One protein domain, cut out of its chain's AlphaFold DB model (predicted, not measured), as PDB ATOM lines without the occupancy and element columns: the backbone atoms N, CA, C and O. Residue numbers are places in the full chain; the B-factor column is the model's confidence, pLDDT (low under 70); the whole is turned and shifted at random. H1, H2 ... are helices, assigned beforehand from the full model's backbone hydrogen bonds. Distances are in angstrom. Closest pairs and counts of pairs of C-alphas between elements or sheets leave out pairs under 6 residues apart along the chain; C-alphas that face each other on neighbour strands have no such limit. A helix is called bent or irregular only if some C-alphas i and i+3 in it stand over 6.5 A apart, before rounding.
ATOM      1  N   HIS A   5      28.053 -28.337  22.428       83.25
ATOM      2  CA  HIS A   5      29.185 -27.915  21.594       83.25
ATOM      3  C   HIS A   5      29.455 -26.398  21.659       83.25
ATOM      4  O   HIS A   5      30.601 -25.970  21.797       83.25
ATOM      5  N   GLU A   6      28.411 -25.561  21.619       82.69
ATOM      6  CA  GLU A   6      28.556 -24.101  21.748       82.69
ATOM      7  C   GLU A   6      29.166 -23.696  23.093       82.69
ATOM      8  O   GLU A   6      29.976 -22.770  23.138       82.69
ATOM      9  N   LYS A   7      28.795 -24.391  24.174       85.50
ATOM     10  CA  LYS A   7      29.345 -24.157  25.515       85.50
ATOM     11  C   LYS A   7      30.810 -24.575  25.598       85.50
ATOM     12  O   LYS A   7      31.616 -23.805  26.104       85.50
ATOM     13  N   ILE A   8      31.159 -25.752  25.071       88.06
ATOM     14  CA  ILE A   8      32.550 -26.235  25.064       88.06
ATOM     15  C   ILE A   8      33.437 -25.271  24.281       88.06
ATOM     16  O   ILE A   8      34.446 -24.811  24.803       88.06
ATOM     17  N   THR A   9      33.044 -24.911  23.057       86.44
ATOM     18  CA  THR A   9      33.826 -23.976  22.232       86.44
ATOM     19  C   THR A   9      33.973 -22.610  22.894       86.44
ATOM     20  O   THR A   9      35.053 -22.035  22.848       86.44
ATOM     21  N   PHE A  10      32.931 -22.117  23.569       87.69
ATOM     22  CA  PHE A  10      32.995 -20.870  24.328       87.69
ATOM     23  C   PHE A  10      34.004 -20.941  25.485       87.69
ATOM     24  O   PHE A  10      34.841 -20.050  25.641       87.69
ATOM     25  N   ILE A  11      33.963 -22.023  26.267       87.88
ATOM     26  CA  ILE A  11      34.902 -22.251  27.372       87.88
ATOM     27  C   ILE A  11      36.332 -22.367  26.838       87.88
ATOM     28  O   ILE A  11      37.230 -21.722  27.370       87.88
ATOM     29  N   LEU A  12      36.541 -23.121  25.755       88.56
ATOM     30  CA  LEU A  12      37.849 -23.259  25.115       88.56
ATOM     31  C   LEU A  12      38.392 -21.913  24.626       88.56
ATOM     32  O   LEU A  12      39.570 -21.637  24.827       88.56
ATOM     33  N   THR A  13      37.553 -21.044  24.051       87.94
ATOM     34  CA  THR A  13      37.991 -19.695  23.653       87.94
ATOM     35  C   THR A  13      38.357 -18.818  24.847       87.94
ATOM     36  O   THR A  13      39.338 -18.083  24.773       87.94
ATOM     37  N   GLY A  14      37.632 -18.923  25.963       88.00
ATOM     38  CA  GLY A  14      37.988 -18.221  27.198       88.00
ATOM     39  C   GLY A  14      39.296 -18.735  27.809       88.00
ATOM     40  O   GLY A  14      40.133 -17.945  28.236       88.00
ATOM     41  N   LEU A  15      39.521 -20.052  27.795       88.44
ATOM     42  CA  LEU A  15      40.785 -20.648  28.239       88.44
ATOM     43  C   LEU A  15      41.950 -20.224  27.345       88.44
ATOM     44  O   LEU A  15      43.001 -19.856  27.858       88.44
ATOM     45  N   ALA A  16      41.757 -20.225  26.024       87.69
ATOM     46  CA  ALA A  16      42.750 -19.722  25.084       87.69
ATOM     47  C   ALA A  16      43.081 -18.250  25.366       87.69
ATOM     48  O   ALA A  16      44.253 -17.902  25.435       87.69
ATOM     49  N   TYR A  17      42.079 -17.403  25.613       88.88
ATOM     50  CA  TYR A  17      42.296 -16.005  25.993       88.88
ATOM     51  C   TYR A  17      43.215 -15.867  27.213       88.88
ATOM     52  O   TYR A  17      44.181 -15.110  27.159       88.88
ATOM     53  N   VAL A  18      42.972 -16.638  28.277       85.19
ATOM     54  CA  VAL A  18      43.841 -16.633  29.465       85.19
ATOM     55  C   VAL A  18      45.239 -17.157  29.131       85.19
ATOM     56  O   VAL A  18      46.228 -16.568  29.557       85.19
ATOM     57  N   LEU A  19      45.340 -18.229  28.338       86.19
ATOM     58  CA  LEU A  19      46.619 -18.814  27.931       86.19
ATOM     59  C   LEU A  19      47.486 -17.827  27.142       86.19
ATOM     60  O   LEU A  19      48.680 -17.730  27.400       86.19
ATOM     61  N   PHE A  20      46.902 -17.064  26.217       84.44
ATOM     62  CA  PHE A  20      47.633 -16.059  25.437       84.44
ATOM     63  C   PHE A  20      47.995 -14.807  26.237       84.44
ATOM     64  O   PHE A  20      48.833 -14.027  25.793       84.44
ATOM     65  N   HIS A  21      47.411 -14.635  27.421       82.94
ATOM     66  CA  HIS A  21      47.792 -13.595  28.367       82.94
ATOM     67  C   HIS A  21      48.797 -14.067  29.418       82.94
ATOM     68  O   HIS A  21      49.281 -13.231  30.179       82.94
ATOM     69  N   LEU A  22      49.153 -15.359  29.456       82.00
ATOM     70  CA  LEU A  22      50.170 -15.866  30.377       82.00
ATOM     71  C   LEU A  22      51.528 -15.232  30.069       82.00
ATOM     72  O   LEU A  22      52.241 -15.654  29.161       82.00
ATOM     73  N   GLY A  23      51.888 -14.239  30.874       67.62
ATOM     74  CA  GLY A  23      53.169 -13.551  30.811       67.62
ATOM     75  C   GLY A  23      54.022 -13.895  32.025       67.62
ATOM     76  O   GLY A  23      53.561 -13.805  33.165       67.62
ATOM     77  N   LYS A  24      55.288 -14.266  31.803       63.44
ATOM     78  CA  LYS A  24      56.307 -14.252  32.862       63.44
ATOM     79  C   LYS A  24      56.924 -12.859  32.909       63.44
ATOM     80  O   LYS A  24      57.441 -12.392  31.899       63.44
ATOM     81  N   MET A  25      56.888 -12.211  34.072       61.34
ATOM     82  CA  MET A  25      57.582 -10.937  34.257       61.34
ATOM     83  C   MET A  25      59.101 -11.180  34.386       61.34
ATOM     84  O   MET A  25      59.473 -12.122  35.097       61.34
ATOM     85  N   PRO A  26      59.963 -10.371  33.736       59.00
ATOM     86  CA  PRO A  26      61.411 -10.608  33.695       59.00
ATOM     87  C   PRO A  26      62.079 -10.599  35.076       59.00
ATOM     88  O   PRO A  26      62.889 -11.476  35.360       59.00
ATOM     89  N   ASP A  27      61.683  -9.671  35.952       61.09
ATOM     90  CA  ASP A  27      62.416  -9.411  37.202       61.09
ATOM     91  C   ASP A  27      61.928 -10.229  38.406       61.09
ATOM     92  O   ASP A  27      62.682 -10.498  39.335       61.09
ATOM     93  N   THR A  28      60.655 -10.631  38.420       60.28
ATOM     94  CA  THR A  28      60.029 -11.276  39.591       60.28
ATOM     95  C   THR A  28      59.779 -12.770  39.407       60.28
ATOM     96  O   THR A  28      59.446 -13.454  40.372       60.28
ATOM     97  N   GLY A  29      59.833 -13.289  38.173       63.72
ATOM     98  CA  GLY A  29      59.495 -14.682  37.846       63.72
ATOM     99  C   GLY A  29      58.024 -15.078  38.085       63.72
ATOM    100  O   GLY A  29      57.617 -16.182  37.712       63.72
ATOM    101  N   SER A  30      57.212 -14.186  38.667       79.19
ATOM    102  CA  SER A  30      55.806 -14.424  38.989       79.19
ATOM    103  C   SER A  30      54.941 -14.384  37.734       79.19
ATOM    104  O   SER A  30      54.757 -13.344  37.098       79.19
ATOM    105  N   VAL A  31      54.368 -15.541  37.405       80.38
ATOM    106  CA  VAL A  31      53.433 -15.707  36.284       80.38
ATOM    107  C   VAL A  31      52.137 -14.931  36.532       80.38
ATOM    108  O   VAL A  31      51.568 -14.367  35.605       80.38
ATOM    109  N   VAL A  32      51.680 -14.851  37.785       81.38
ATOM    110  CA  VAL A  32      50.422 -14.170  38.134       81.38
ATOM    111  C   VAL A  32      50.541 -12.663  37.918       81.38
ATOM    112  O   VAL A  32      49.659 -12.056  37.310       81.38
ATOM    113  N   VAL A  33      51.647 -12.063  38.367       83.31
ATOM    114  CA  VAL A  33      51.889 -10.619  38.213       83.31
ATOM    115  C   VAL A  33      52.102 -10.264  36.745       83.31
ATOM    116  O   VAL A  33      51.492  -9.313  36.260       83.31
ATOM    117  N   GLY A  34      52.893 -11.057  36.013       82.25
ATOM    118  CA  GLY A  34      53.105 -10.847  34.579       82.25
ATOM    119  C   GLY A  34      51.807 -10.950  33.774       82.25
ATOM    120  O   GLY A  34      51.502 -10.055  32.993       82.25
ATOM    121  N   THR A  35      50.988 -11.969  34.041       84.19
ATOM    122  CA  THR A  35      49.669 -12.145  33.403       84.19
ATOM    123  C   THR A  35      48.721 -10.991  33.721       84.19
ATOM    124  O   THR A  35      48.065 -10.461  32.829       84.19
ATOM    125  N   THR A  36      48.666 -10.557  34.982       84.88
ATOM    126  CA  THR A  36      47.803  -9.437  35.393       84.88
ATOM    127  C   THR A  36      48.242  -8.134  34.728       84.88
ATOM    128  O   THR A  36      47.409  -7.374  34.249       84.88
ATOM    129  N   THR A  37      49.551  -7.898  34.644       85.81
ATOM    130  CA  THR A  37      50.116  -6.714  33.983       85.81
ATOM    131  C   THR A  37      49.839  -6.731  32.483       85.81
ATOM    132  O   THR A  37      49.457  -5.707  31.920       85.81
ATOM    133  N   ALA A  38      49.981  -7.892  31.838       84.56
ATOM    134  CA  ALA A  38      49.634  -8.068  30.432       84.56
ATOM    135  C   ALA A  38      48.155  -7.747  30.195       84.56
ATOM    136  O   ALA A  38      47.852  -6.893  29.368       84.56
ATOM    137  N   LEU A  39      47.259  -8.343  30.991       86.94
ATOM    138  CA  LEU A  39      45.822  -8.085  30.918       86.94
ATOM    139  C   LEU A  39      45.501  -6.605  31.108       86.94
ATOM    140  O   LEU A  39      44.781  -6.041  30.301       86.94
ATOM    141  N   LEU A  40      46.039  -5.945  32.135       89.56
ATOM    142  CA  LEU A  40      45.754  -4.529  32.390       89.56
ATOM    143  C   LEU A  40      46.217  -3.614  31.249       89.56
ATOM    144  O   LEU A  40      45.558  -2.613  30.972       89.56
ATOM    145  N   ASN A  41      47.315  -3.963  30.577       87.75
ATOM    146  CA  ASN A  41      47.817  -3.201  29.439       87.75
ATOM    147  C   ASN A  41      47.008  -3.443  28.159       87.75
ATOM    148  O   ASN A  41      46.859  -2.518  27.363       87.75
ATOM    149  N   THR A  42      46.475  -4.648  27.940       89.38
ATOM    150  CA  THR A  42      45.710  -4.977  26.727       89.38
ATOM    151  C   THR A  42      44.219  -4.666  26.860       89.38
ATOM    152  O   THR A  42      43.598  -4.269  25.871       89.38
ATOM    153  N   LEU A  43      43.646  -4.740  28.069       91.38
ATOM    154  CA  LEU A  43      42.205  -4.607  28.328       91.38
ATOM    155  C   LEU A  43      41.566  -3.355  27.699       91.38
ATOM    156  O   LEU A  43      40.514  -3.487  27.069       91.38
ATOM    157  N   PRO A  44      42.146  -2.138  27.823       93.25
ATOM    158  CA  PRO A  44      41.528  -0.939  27.257       93.25
ATOM    159  C   PRO A  44      41.412  -1.018  25.730       93.25
ATOM    160  O   PRO A  44      40.394  -0.619  25.158       93.25
ATOM    161  N   PHE A  45      42.427  -1.584  25.072       90.50
ATOM    162  CA  PHE A  45      42.439  -1.780  23.625       90.50
ATOM    163  C   PHE A  45      41.452  -2.868  23.208       90.50
ATOM    164  O   PHE A  45      40.692  -2.671  22.262       90.50
ATOM    165  N   GLU A  46      41.397  -3.978  23.943       93.56
ATOM    166  CA  GLU A  46      40.445  -5.060  23.694       93.56
ATOM    167  C   GLU A  46      39.001  -4.568  23.759       93.56
ATOM    168  O   GLU A  46      38.206  -4.861  22.862       93.56
ATOM    169  N   ILE A  47      38.663  -3.774  24.779       94.44
ATOM    170  CA  ILE A  47      37.331  -3.180  24.938       94.44
ATOM    171  C   ILE A  47      37.026  -2.237  23.772       94.44
ATOM    172  O   ILE A  47      35.953  -2.338  23.172       94.44
ATOM    173  N   ALA A  48      37.962  -1.355  23.411       95.19
ATOM    174  CA  ALA A  48      37.776  -0.401  22.320       95.19
ATOM    175  C   ALA A  48      37.571  -1.100  20.965       95.19
ATOM    176  O   ALA A  48      36.609  -0.806  20.252       95.19
ATOM    177  N   PHE A  49      38.416  -2.075  20.624       94.88
ATOM    178  CA  PHE A  49      38.296  -2.837  19.379       94.88
ATOM    179  C   PHE A  49      37.034  -3.696  19.349       94.88
ATOM    180  O   PHE A  49      36.329  -3.724  18.339       94.88
ATOM    181  N   THR A  50      36.698  -4.348  20.463       95.94
ATOM    182  CA  THR A  50      35.446  -5.104  20.582       95.94
ATOM    183  C   THR A  50      34.250  -4.194  20.344       95.94
ATOM    184  O   THR A  50      33.358  -4.543  19.570       95.94
ATOM    185  N   TYR A  51      34.242  -3.006  20.951       95.12
ATOM    186  CA  TYR A  51      33.187  -2.022  20.747       95.12
ATOM    187  C   TYR A  51      33.079  -1.600  19.278       95.12
ATOM    188  O   TYR A  51      31.976  -1.605  18.736       95.12
ATOM    189  N   LEU A  52      34.198  -1.304  18.607       96.19
ATOM    190  CA  LEU A  52      34.207  -0.948  17.184       96.19
ATOM    191  C   LEU A  52      33.626  -2.064  16.306       96.19
ATOM    192  O   LEU A  52      32.767  -1.799  15.463       96.19
ATOM    193  N   ILE A  53      34.028  -3.316  16.533       94.94
ATOM    194  CA  ILE A  53      33.514  -4.471  15.784       94.94
ATOM    195  C   ILE A  53      32.013  -4.645  16.036       94.94
ATOM    196  O   ILE A  53      31.236  -4.837  15.099       94.94
ATOM    197  N   VAL A  54      31.572  -4.553  17.290       95.12
ATOM    198  CA  VAL A  54      30.155  -4.691  17.646       95.12
ATOM    199  C   VAL A  54      29.323  -3.547  17.066       95.12
ATOM    200  O   VAL A  54      28.236  -3.799  16.541       95.12
ATOM    201  N   ALA A  55      29.830  -2.315  17.092       94.06
ATOM    202  CA  ALA A  55      29.193  -1.157  16.473       94.06
ATOM    203  C   ALA A  55      29.061  -1.338  14.953       94.06
ATOM    204  O   ALA A  55      27.993  -1.078  14.391       94.06
ATOM    205  N   PHE A  56      30.096  -1.867  14.298       94.44
ATOM    206  CA  PHE A  56      30.062  -2.200  12.877       94.44
ATOM    207  C   PHE A  56      29.015  -3.280  12.565       94.44
ATOM    208  O   PHE A  56      28.173  -3.090  11.685       94.44
ATOM    209  N   ILE A  57      28.984  -4.380  13.329       92.75
ATOM    210  CA  ILE A  57      27.978  -5.447  13.171       92.75
ATOM    211  C   ILE A  57      26.566  -4.901  13.391       92.75
ATOM    212  O   ILE A  57      25.645  -5.229  12.641       92.75
ATOM    213  N   ARG A  58      26.375  -4.052  14.405       93.12
ATOM    214  CA  ARG A  58      25.090  -3.404  14.677       93.12
ATOM    215  C   ARG A  58      24.649  -2.558  13.484       93.12
ATOM    216  O   ARG A  58      23.479  -2.610  13.108       93.12
ATOM    217  N   ARG A  59      25.567  -1.805  12.871       92.19
ATOM    218  CA  ARG A  59      25.265  -0.942  11.724       92.19
ATOM    219  C   ARG A  59      24.828  -1.733  10.493       92.19
ATOM    220  O   ARG A  59      23.920  -1.275   9.798       92.19
ATOM    221  N   THR A  60      25.440  -2.891  10.246       91.50
ATOM    222  CA  THR A  60      25.130  -3.768   9.103       91.50
ATOM    223  C   THR A  60      23.914  -4.663   9.348       91.50
ATOM    224  O   THR A  60      23.210  -5.007   8.407       91.50
ATOM    225  N   SER A  61      23.595  -4.973  10.608       88.81
ATOM    226  CA  SER A  61      22.470  -5.841  11.000       88.81
ATOM    227  C   SER A  61      21.162  -5.076  11.273       88.81
ATOM    228  O   SER A  61      20.342  -5.512  12.083       88.81
ATOM    229  N   GLY A  62      20.973  -3.903  10.659       88.12
ATOM    230  CA  GLY A  62      19.749  -3.103  10.818       88.12
ATOM    231  C   GLY A  62      19.583  -2.443  12.194       88.12
ATOM    232  O   GLY A  62      18.467  -2.161  12.612       88.12
ATOM    233  N   GLY A  63      20.674  -2.207  12.928       86.25
ATOM    234  CA  GLY A  63      20.672  -1.450  14.186       86.25
ATOM    235  C   GLY A  63      20.469  -2.279  15.458       86.25
ATOM    236  O   GLY A  63      20.591  -1.726  16.558       86.25
ATOM    237  N   ARG A  64      20.219  -3.592  15.344       88.81
ATOM    238  CA  ARG A  64      20.043  -4.481  16.501       88.81
ATOM    239  C   ARG A  64      21.387  -4.893  17.103       88.81
ATOM    240  O   ARG A  64      22.309  -5.276  16.386       88.81
ATOM    241  N   TRP A  65      21.486  -4.828  18.429       87.94
ATOM    242  CA  TRP A  65      22.677  -5.280  19.148       87.94
ATOM    243  C   TRP A  65      22.866  -6.800  19.018       87.94
ATOM    244  O   TRP A  65      21.882  -7.544  19.116       87.94
ATOM    245  N   PRO A  66      24.106  -7.279  18.809       91.31
ATOM    246  CA  PRO A  66      24.398  -8.705  18.828       91.31
ATOM    247  C   PRO A  66      24.081  -9.338  20.192       91.31
ATOM    248  O   PRO A  66      24.189  -8.665  21.219       91.31
ATOM    249  N   PRO A  67      23.753 -10.641  20.239       91.94
ATOM    250  CA  PRO A  67      23.646 -11.367  21.499       91.94
ATOM    251  C   PRO A  67      24.963 -11.318  22.285       91.94
ATOM    252  O   PRO A  67      26.037 -11.408  21.689       91.94
ATOM    253  N   TRP A  68      24.884 -11.272  23.617       89.88
ATOM    254  CA  TRP A  68      26.053 -11.224  24.509       89.88
ATOM    255  C   TRP A  68      27.077 -12.341  24.276       89.88
ATOM    256  O   TRP A  68      28.272 -12.082  24.337       89.88
ATOM    257  N   ASP A  69      26.631 -13.556  23.933       88.69
ATOM    258  CA  ASP A  69      27.531 -14.661  23.554       88.69
ATOM    259  C   ASP A  69      28.456 -14.271  22.390       88.69
ATOM    260  O   ASP A  69      29.659 -14.516  22.438       88.69
ATOM    261  N   ARG A  70      27.918 -13.586  21.376       89.88
ATOM    262  CA  ARG A  70      28.697 -13.142  20.219       89.88
ATOM    263  C   ARG A  70      29.663 -12.023  20.593       89.88
ATOM    264  O   ARG A  70      30.789 -12.026  20.111       89.88
ATOM    265  N   ILE A  71      29.239 -11.097  21.454       93.56
ATOM    266  CA  ILE A  71      30.089 -10.006  21.953       93.56
ATOM    267  C   ILE A  71      31.282 -10.576  22.727       93.56
ATOM    268  O   ILE A  71      32.417 -10.217  22.437       93.56
ATOM    269  N   LEU A  72      31.041 -11.514  23.648       92.00
ATOM    270  CA  LEU A  72      32.093 -12.175  24.427       92.00
ATOM    271  C   LEU A  72      33.056 -12.970  23.540       92.00
ATOM    272  O   LEU A  72      34.264 -12.895  23.732       92.00
ATOM    273  N   ARG A  73      32.556 -13.672  22.517       91.88
ATOM    274  CA  ARG A  73      33.421 -14.355  21.540       91.88
ATOM    275  C   ARG A  73      34.308 -13.379  20.768       91.88
ATOM    276  O   ARG A  73      35.480 -13.677  20.554       91.88
ATOM    277  N   ILE A  74      33.773 -12.225  20.362       93.56
ATOM    278  CA  ILE A  74      34.563 -11.176  19.698       93.56
ATOM    279  C   ILE A  74      35.634 -10.663  20.660       93.56
ATOM    280  O   ILE A  74      36.798 -10.625  20.279       93.56
ATOM    281  N   PHE A  75      35.254 -10.359  21.902       94.56
ATOM    282  CA  PHE A  75      36.176  -9.916  22.943       94.56
ATOM    283  C   PHE A  75      37.332 -10.901  23.144       94.56
ATOM    284  O   PHE A  75      38.488 -10.511  23.025       94.56
ATOM    285  N   PHE A  76      37.040 -12.192  23.335       92.69
ATOM    286  CA  PHE A  76      38.084 -13.210  23.488       92.69
ATOM    287  C   PHE A  76      38.976 -13.319  22.255       92.69
ATOM    288  O   PHE A  76      40.186 -13.438  22.395       92.69
ATOM    289  N   THR A  77      38.406 -13.255  21.050       93.38
ATOM    290  CA  THR A  77      39.194 -13.345  19.811       93.38
ATOM    291  C   THR A  77      40.144 -12.159  19.663       93.38
ATOM    292  O   THR A  77      41.321 -12.353  19.374       93.38
ATOM    293  N   VAL A  78      39.650 -10.938  19.891       94.12
ATOM    294  CA  VAL A  78      40.474  -9.719  19.886       94.12
ATOM    295  C   VAL A  78      41.567  -9.839  20.940       94.12
ATOM    296  O   VAL A  78      42.740  -9.643  20.638       94.12
ATOM    297  N   GLY A  79      41.197 -10.247  22.146       91.94
ATOM    298  CA  GLY A  79      42.124 -10.420  23.244       91.94
ATOM    299  C   GLY A  79      43.214 -11.453  22.998       91.94
ATOM    300  O   GLY A  79      44.369 -11.203  23.304       91.94
ATOM    301  N   ILE A  80      42.904 -12.585  22.367       91.12
ATOM    302  CA  ILE A  80      43.918 -13.577  21.974       91.12
ATOM    303  C   ILE A  80      44.977 -12.944  21.061       91.12
ATOM    304  O   ILE A  80      46.171 -13.179  21.249       91.12
ATOM    305  N   VAL A  81      44.556 -12.118  20.099       92.00
ATOM    306  CA  VAL A  81      45.476 -11.428  19.185       92.00
ATOM    307  C   VAL A  81      46.332 -10.413  19.942       92.00
ATOM    308  O   VAL A  81      47.553 -10.419  19.791       92.00
ATOM    309  N   PHE A  82      45.724  -9.573  20.780       91.12
ATOM    310  CA  PHE A  82      46.453  -8.568  21.557       91.12
ATOM    311  C   PHE A  82      47.403  -9.193  22.584       91.12
ATOM    312  O   PHE A  82      48.561  -8.788  22.652       91.12
ATOM    313  N   GLY A  83      46.956 -10.208  23.321       88.38
ATOM    314  CA  GLY A  83      47.774 -10.956  24.273       88.38
ATOM    315  C   GLY A  83      48.980 -11.617  23.607       88.38
ATOM    316  O   GLY A  83      50.095 -11.518  24.121       88.38
ATOM    317  N   LEU A  84      48.802 -12.208  22.417       88.62
ATOM    318  CA  LEU A  84      49.910 -12.762  21.633       88.62
ATOM    319  C   LEU A  84      50.900 -11.677  21.197       88.62
ATOM    320  O   LEU A  84      52.103 -11.834  21.406       88.62
ATOM    321  N   VAL A  85      50.417 -10.574  20.618       89.62
ATOM    322  CA  VAL A  85      51.280  -9.473  20.158       89.62
ATOM    323  C   VAL A  85      52.046  -8.854  21.326       89.62
ATOM    324  O   VAL A  85      53.250  -8.635  21.215       89.62
ATOM    325  N   TYR A  86      51.382  -8.630  22.460       88.00
ATOM    326  CA  TYR A  86      52.005  -8.085  23.662       88.00
ATOM    327  C   TYR A  86      53.091  -9.015  24.211       88.00
ATOM    328  O   TYR A  86      54.207  -8.569  24.465       88.00
ATOM    329  N   ASN A  87      52.809 -10.313  24.344       85.19
ATOM    330  CA  ASN A  87      53.801 -11.271  24.836       85.19
ATOM    331  C   ASN A  87      54.999 -11.407  23.889       85.19
ATOM    332  O   ASN A  87      56.134 -11.489  24.358       85.19
ATOM    333  N   LEU A  88      54.777 -11.389  22.570       87.19
ATOM    334  CA  LEU A  88      55.866 -11.375  21.590       87.19
ATOM    335  C   LEU A  88      56.707 -10.101  21.695       87.19
ATOM    336  O   LEU A  88      57.932 -10.185  21.678       87.19
ATOM    337  N   TYR A  89      56.064  -8.943  21.851       87.56
ATOM    338  CA  TYR A  89      56.748  -7.667  22.039       87.56
ATOM    339  C   TYR A  89      57.616  -7.667  23.302       87.56
ATOM    340  O   TYR A  89      58.805  -7.366  23.230       87.56
ATOM    341  N   VAL A  90      57.050  -8.065  24.448       84.25
ATOM    342  CA  VAL A  90      57.778  -8.127  25.724       84.25
ATOM    343  C   VAL A  90      58.944  -9.104  25.636       84.25
ATOM    344  O   VAL A  90      60.052  -8.781  26.060       84.25
ATOM    345  N   ARG A  91      58.731 -10.288  25.054       84.56
ATOM    346  CA  ARG A  91      59.793 -11.287  24.912       84.56
ATOM    347  C   ARG A  91      60.915 -10.807  23.996       84.56
ATOM    348  O   ARG A  91      62.078 -10.949  24.359       84.56
ATOM    349  N   GLY A  92      60.569 -10.194  22.865       86.56
ATOM    350  CA  GLY A  92      61.544  -9.601  21.953       86.56
ATOM    351  C   GLY A  92      62.353  -8.483  22.614       86.56
ATOM    352  O   GLY A  92      63.572  -8.456  22.481       86.56
ATOM    353  N   ALA A  93      61.705  -7.609  23.389       85.50
ATOM    354  CA  ALA A  93      62.389  -6.543  24.123       85.50
ATOM    355  C   ALA A  93      63.393  -7.095  25.152       85.50
ATOM    356  O   ALA A  93      64.517  -6.608  25.248       85.50
ATOM    357  N   VAL A  94      63.022  -8.148  25.887       84.69
ATOM    358  CA  VAL A  94      63.918  -8.812  26.852       84.69
ATOM    359  C   VAL A  94      65.111  -9.471  26.155       84.69
ATOM    360  O   VAL A  94      66.237  -9.372  26.639       84.69
ATOM    361  N   GLU A  95      64.885 -10.138  25.022       83.88
ATOM    362  CA  GLU A  95      65.957 -10.765  24.239       83.88
ATOM    363  C   GLU A  95      66.947  -9.725  23.695       83.88
ATOM    364  O   GLU A  95      68.156  -9.946  23.777       83.88
ATOM    365  N   GLN A  96      66.465  -8.561  23.242       82.25
ATOM    366  CA  GLN A  96      67.331  -7.458  22.810       82.25
ATOM    367  C   GLN A  96      68.192  -6.904  23.947       82.25
ATOM    368  O   GLN A  96      69.399  -6.758  23.773       82.25
ATOM    369  N   LEU A  97      67.608  -6.665  25.126       82.50
ATOM    370  CA  LEU A  97      68.361  -6.195  26.295       82.50
ATOM    371  C   LEU A  97      69.447  -7.191  26.715       82.50
ATOM    372  O   LEU A  97      70.574  -6.800  27.018       82.50
ATOM    373  N   LYS A  98      69.132  -8.492  26.691       80.81
ATOM    374  CA  LYS A  98      70.112  -9.542  26.987       80.81
ATOM    375  C   LYS A  98      71.267  -9.528  25.982       80.81
ATOM    376  O   LYS A  98      72.421  -9.657  26.384       80.81
ATOM    377  N   GLN A  99      70.962  -9.347  24.700       78.19
ATOM    378  CA  GLN A  99      71.964  -9.286  23.641       78.19
ATOM    379  C   GLN A  99      72.852  -8.035  23.757       78.19
ATOM    380  O   GLN A  99      74.069  -8.136  23.609       78.19
ATOM    381  N   GLU A 100      72.288  -6.868  24.086       74.75
ATOM    382  CA  GLU A 100      73.069  -5.650  24.349       74.75
ATOM    383  C   GLU A 100      73.994  -5.802  25.561       74.75
ATOM    384  O   GLU A 100      75.157  -5.394  25.506       74.75
ATOM    385  N   GLN A 101      73.515  -6.431  26.638       74.06
ATOM    386  CA  GLN A 101      74.321  -6.687  27.830       74.06
ATOM    387  C   GLN A 101      75.489  -7.643  27.536       74.06
ATOM    388  O   GLN A 101      76.603  -7.408  28.004       74.06
ATOM    389  N   GLU A 102      75.264  -8.685  26.734       71.44
ATOM    390  CA  GLU A 102      76.305  -9.631  26.319       71.44
ATOM    391  C   GLU A 102      77.355  -8.964  25.416       71.44
ATOM    392  O   GLU A 102      78.555  -9.121  25.644       71.44
ATOM    393  N   VAL A 103      76.934  -8.135  24.454       72.44
ATOM    394  CA  VAL A 103      77.852  -7.353  23.604       72.44
ATOM    395  C   VAL A 103      78.657  -6.350  24.434       72.44
ATOM    396  O   VAL A 103      79.859  -6.197  24.211       72.44
ATOM    397  N   SER A 104      78.027  -5.685  25.404       70.81
ATOM    398  CA  SER A 104      78.704  -4.747  26.304       70.81
ATOM    399  C   SER A 104      79.737  -5.455  27.186       70.81
ATOM    400  O   SER A 104      80.886  -5.021  27.242       70.81
ATOM    401  N   ALA A 105      79.378  -6.592  27.791       67.88
ATOM    402  CA  ALA A 105      80.295  -7.400  28.596       67.88
ATOM    403  C   ALA A 105      81.473  -7.943  27.770       67.88
ATOM    404  O   ALA A 105      82.613  -7.913  28.232       67.88
ATOM    405  N   THR A 106      81.218  -8.384  26.535       68.94
ATOM    406  CA  THR A 106      82.267  -8.884  25.632       68.94
ATOM    407  C   THR A 106      83.223  -7.765  25.221       68.94
ATOM    408  O   THR A 106      84.432  -7.952  25.300       68.94
ATOM    409  N   ARG A 107      82.718  -6.569  24.880       60.78
ATOM    410  CA  ARG A 107      83.570  -5.394  24.602       60.78
ATOM    411  C   ARG A 107      84.408  -4.977  25.808       60.78
ATOM    412  O   ARG A 107      85.567  -4.620  25.636       60.78
ATOM    413  N   PHE A 108      83.841  -5.030  27.011       59.22
ATOM    414  CA  PHE A 108      84.564  -4.696  28.240       59.22
ATOM    415  C   PHE A 108      85.693  -5.699  28.532       59.22
ATOM    416  O   PHE A 108      86.762  -5.311  28.997       59.22
ATOM    417  N   LEU A 109      85.480  -6.986  28.231       59.69
ATOM    418  CA  LEU A 109      86.508  -8.027  28.343       59.69
ATOM    419  C   LEU A 109      87.585  -7.923  27.251       59.69
ATOM    420  O   LEU A 109      88.757  -8.162  27.532       59.69
TER     421      LEU A 109
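AT A GLANCE: This is residues 5 to 109 of the 121 residues of an uncharacterized protein of Desulfobacteraceae bacterium (UniProt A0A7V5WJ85). Helix H3 has H1 along one side and arm H2b of the bent H2 along another; arm H2a crosses it, and residues 95 to 109 stick out. The printed part has 105 residues with helices H1, H2, H3 in order, class all helix. It is loose, radius of gyration of the C-alphas 18.6 A, spans 69 by 27 by 19 A.

HOW THE PARTS SIT: H1, residues 5 to 21, touches residues 73 to 87 of H3, residues 68 to 109, at a shallow tilt of 24 degrees; the closest C-alphas, His 21 and Gly 83, are 4.9 A apart. H2, residues 31 to 60, one helix by its hydrogen bonds, is bent: C-alphas 41 and 44, where H2a ends and H2b begins, are 7.0 A apart. H2b and H3 form a hairpin at 36 degrees. In each helix or arm every O i to N i+4 pair is within hydrogen-bond range.

IN THESE COORDINATES: H1 begins at C-alpha 5, at (29.185, -27.915, 21.594); H3 is 60.7 A long from first to last C-alpha and ends at C-alpha 109, at (86.508, -8.027, 28.343).

THE WHOLE: The printed part has no cut; pLDDT is under 70 at residues 23 to 29 and 105 to 109.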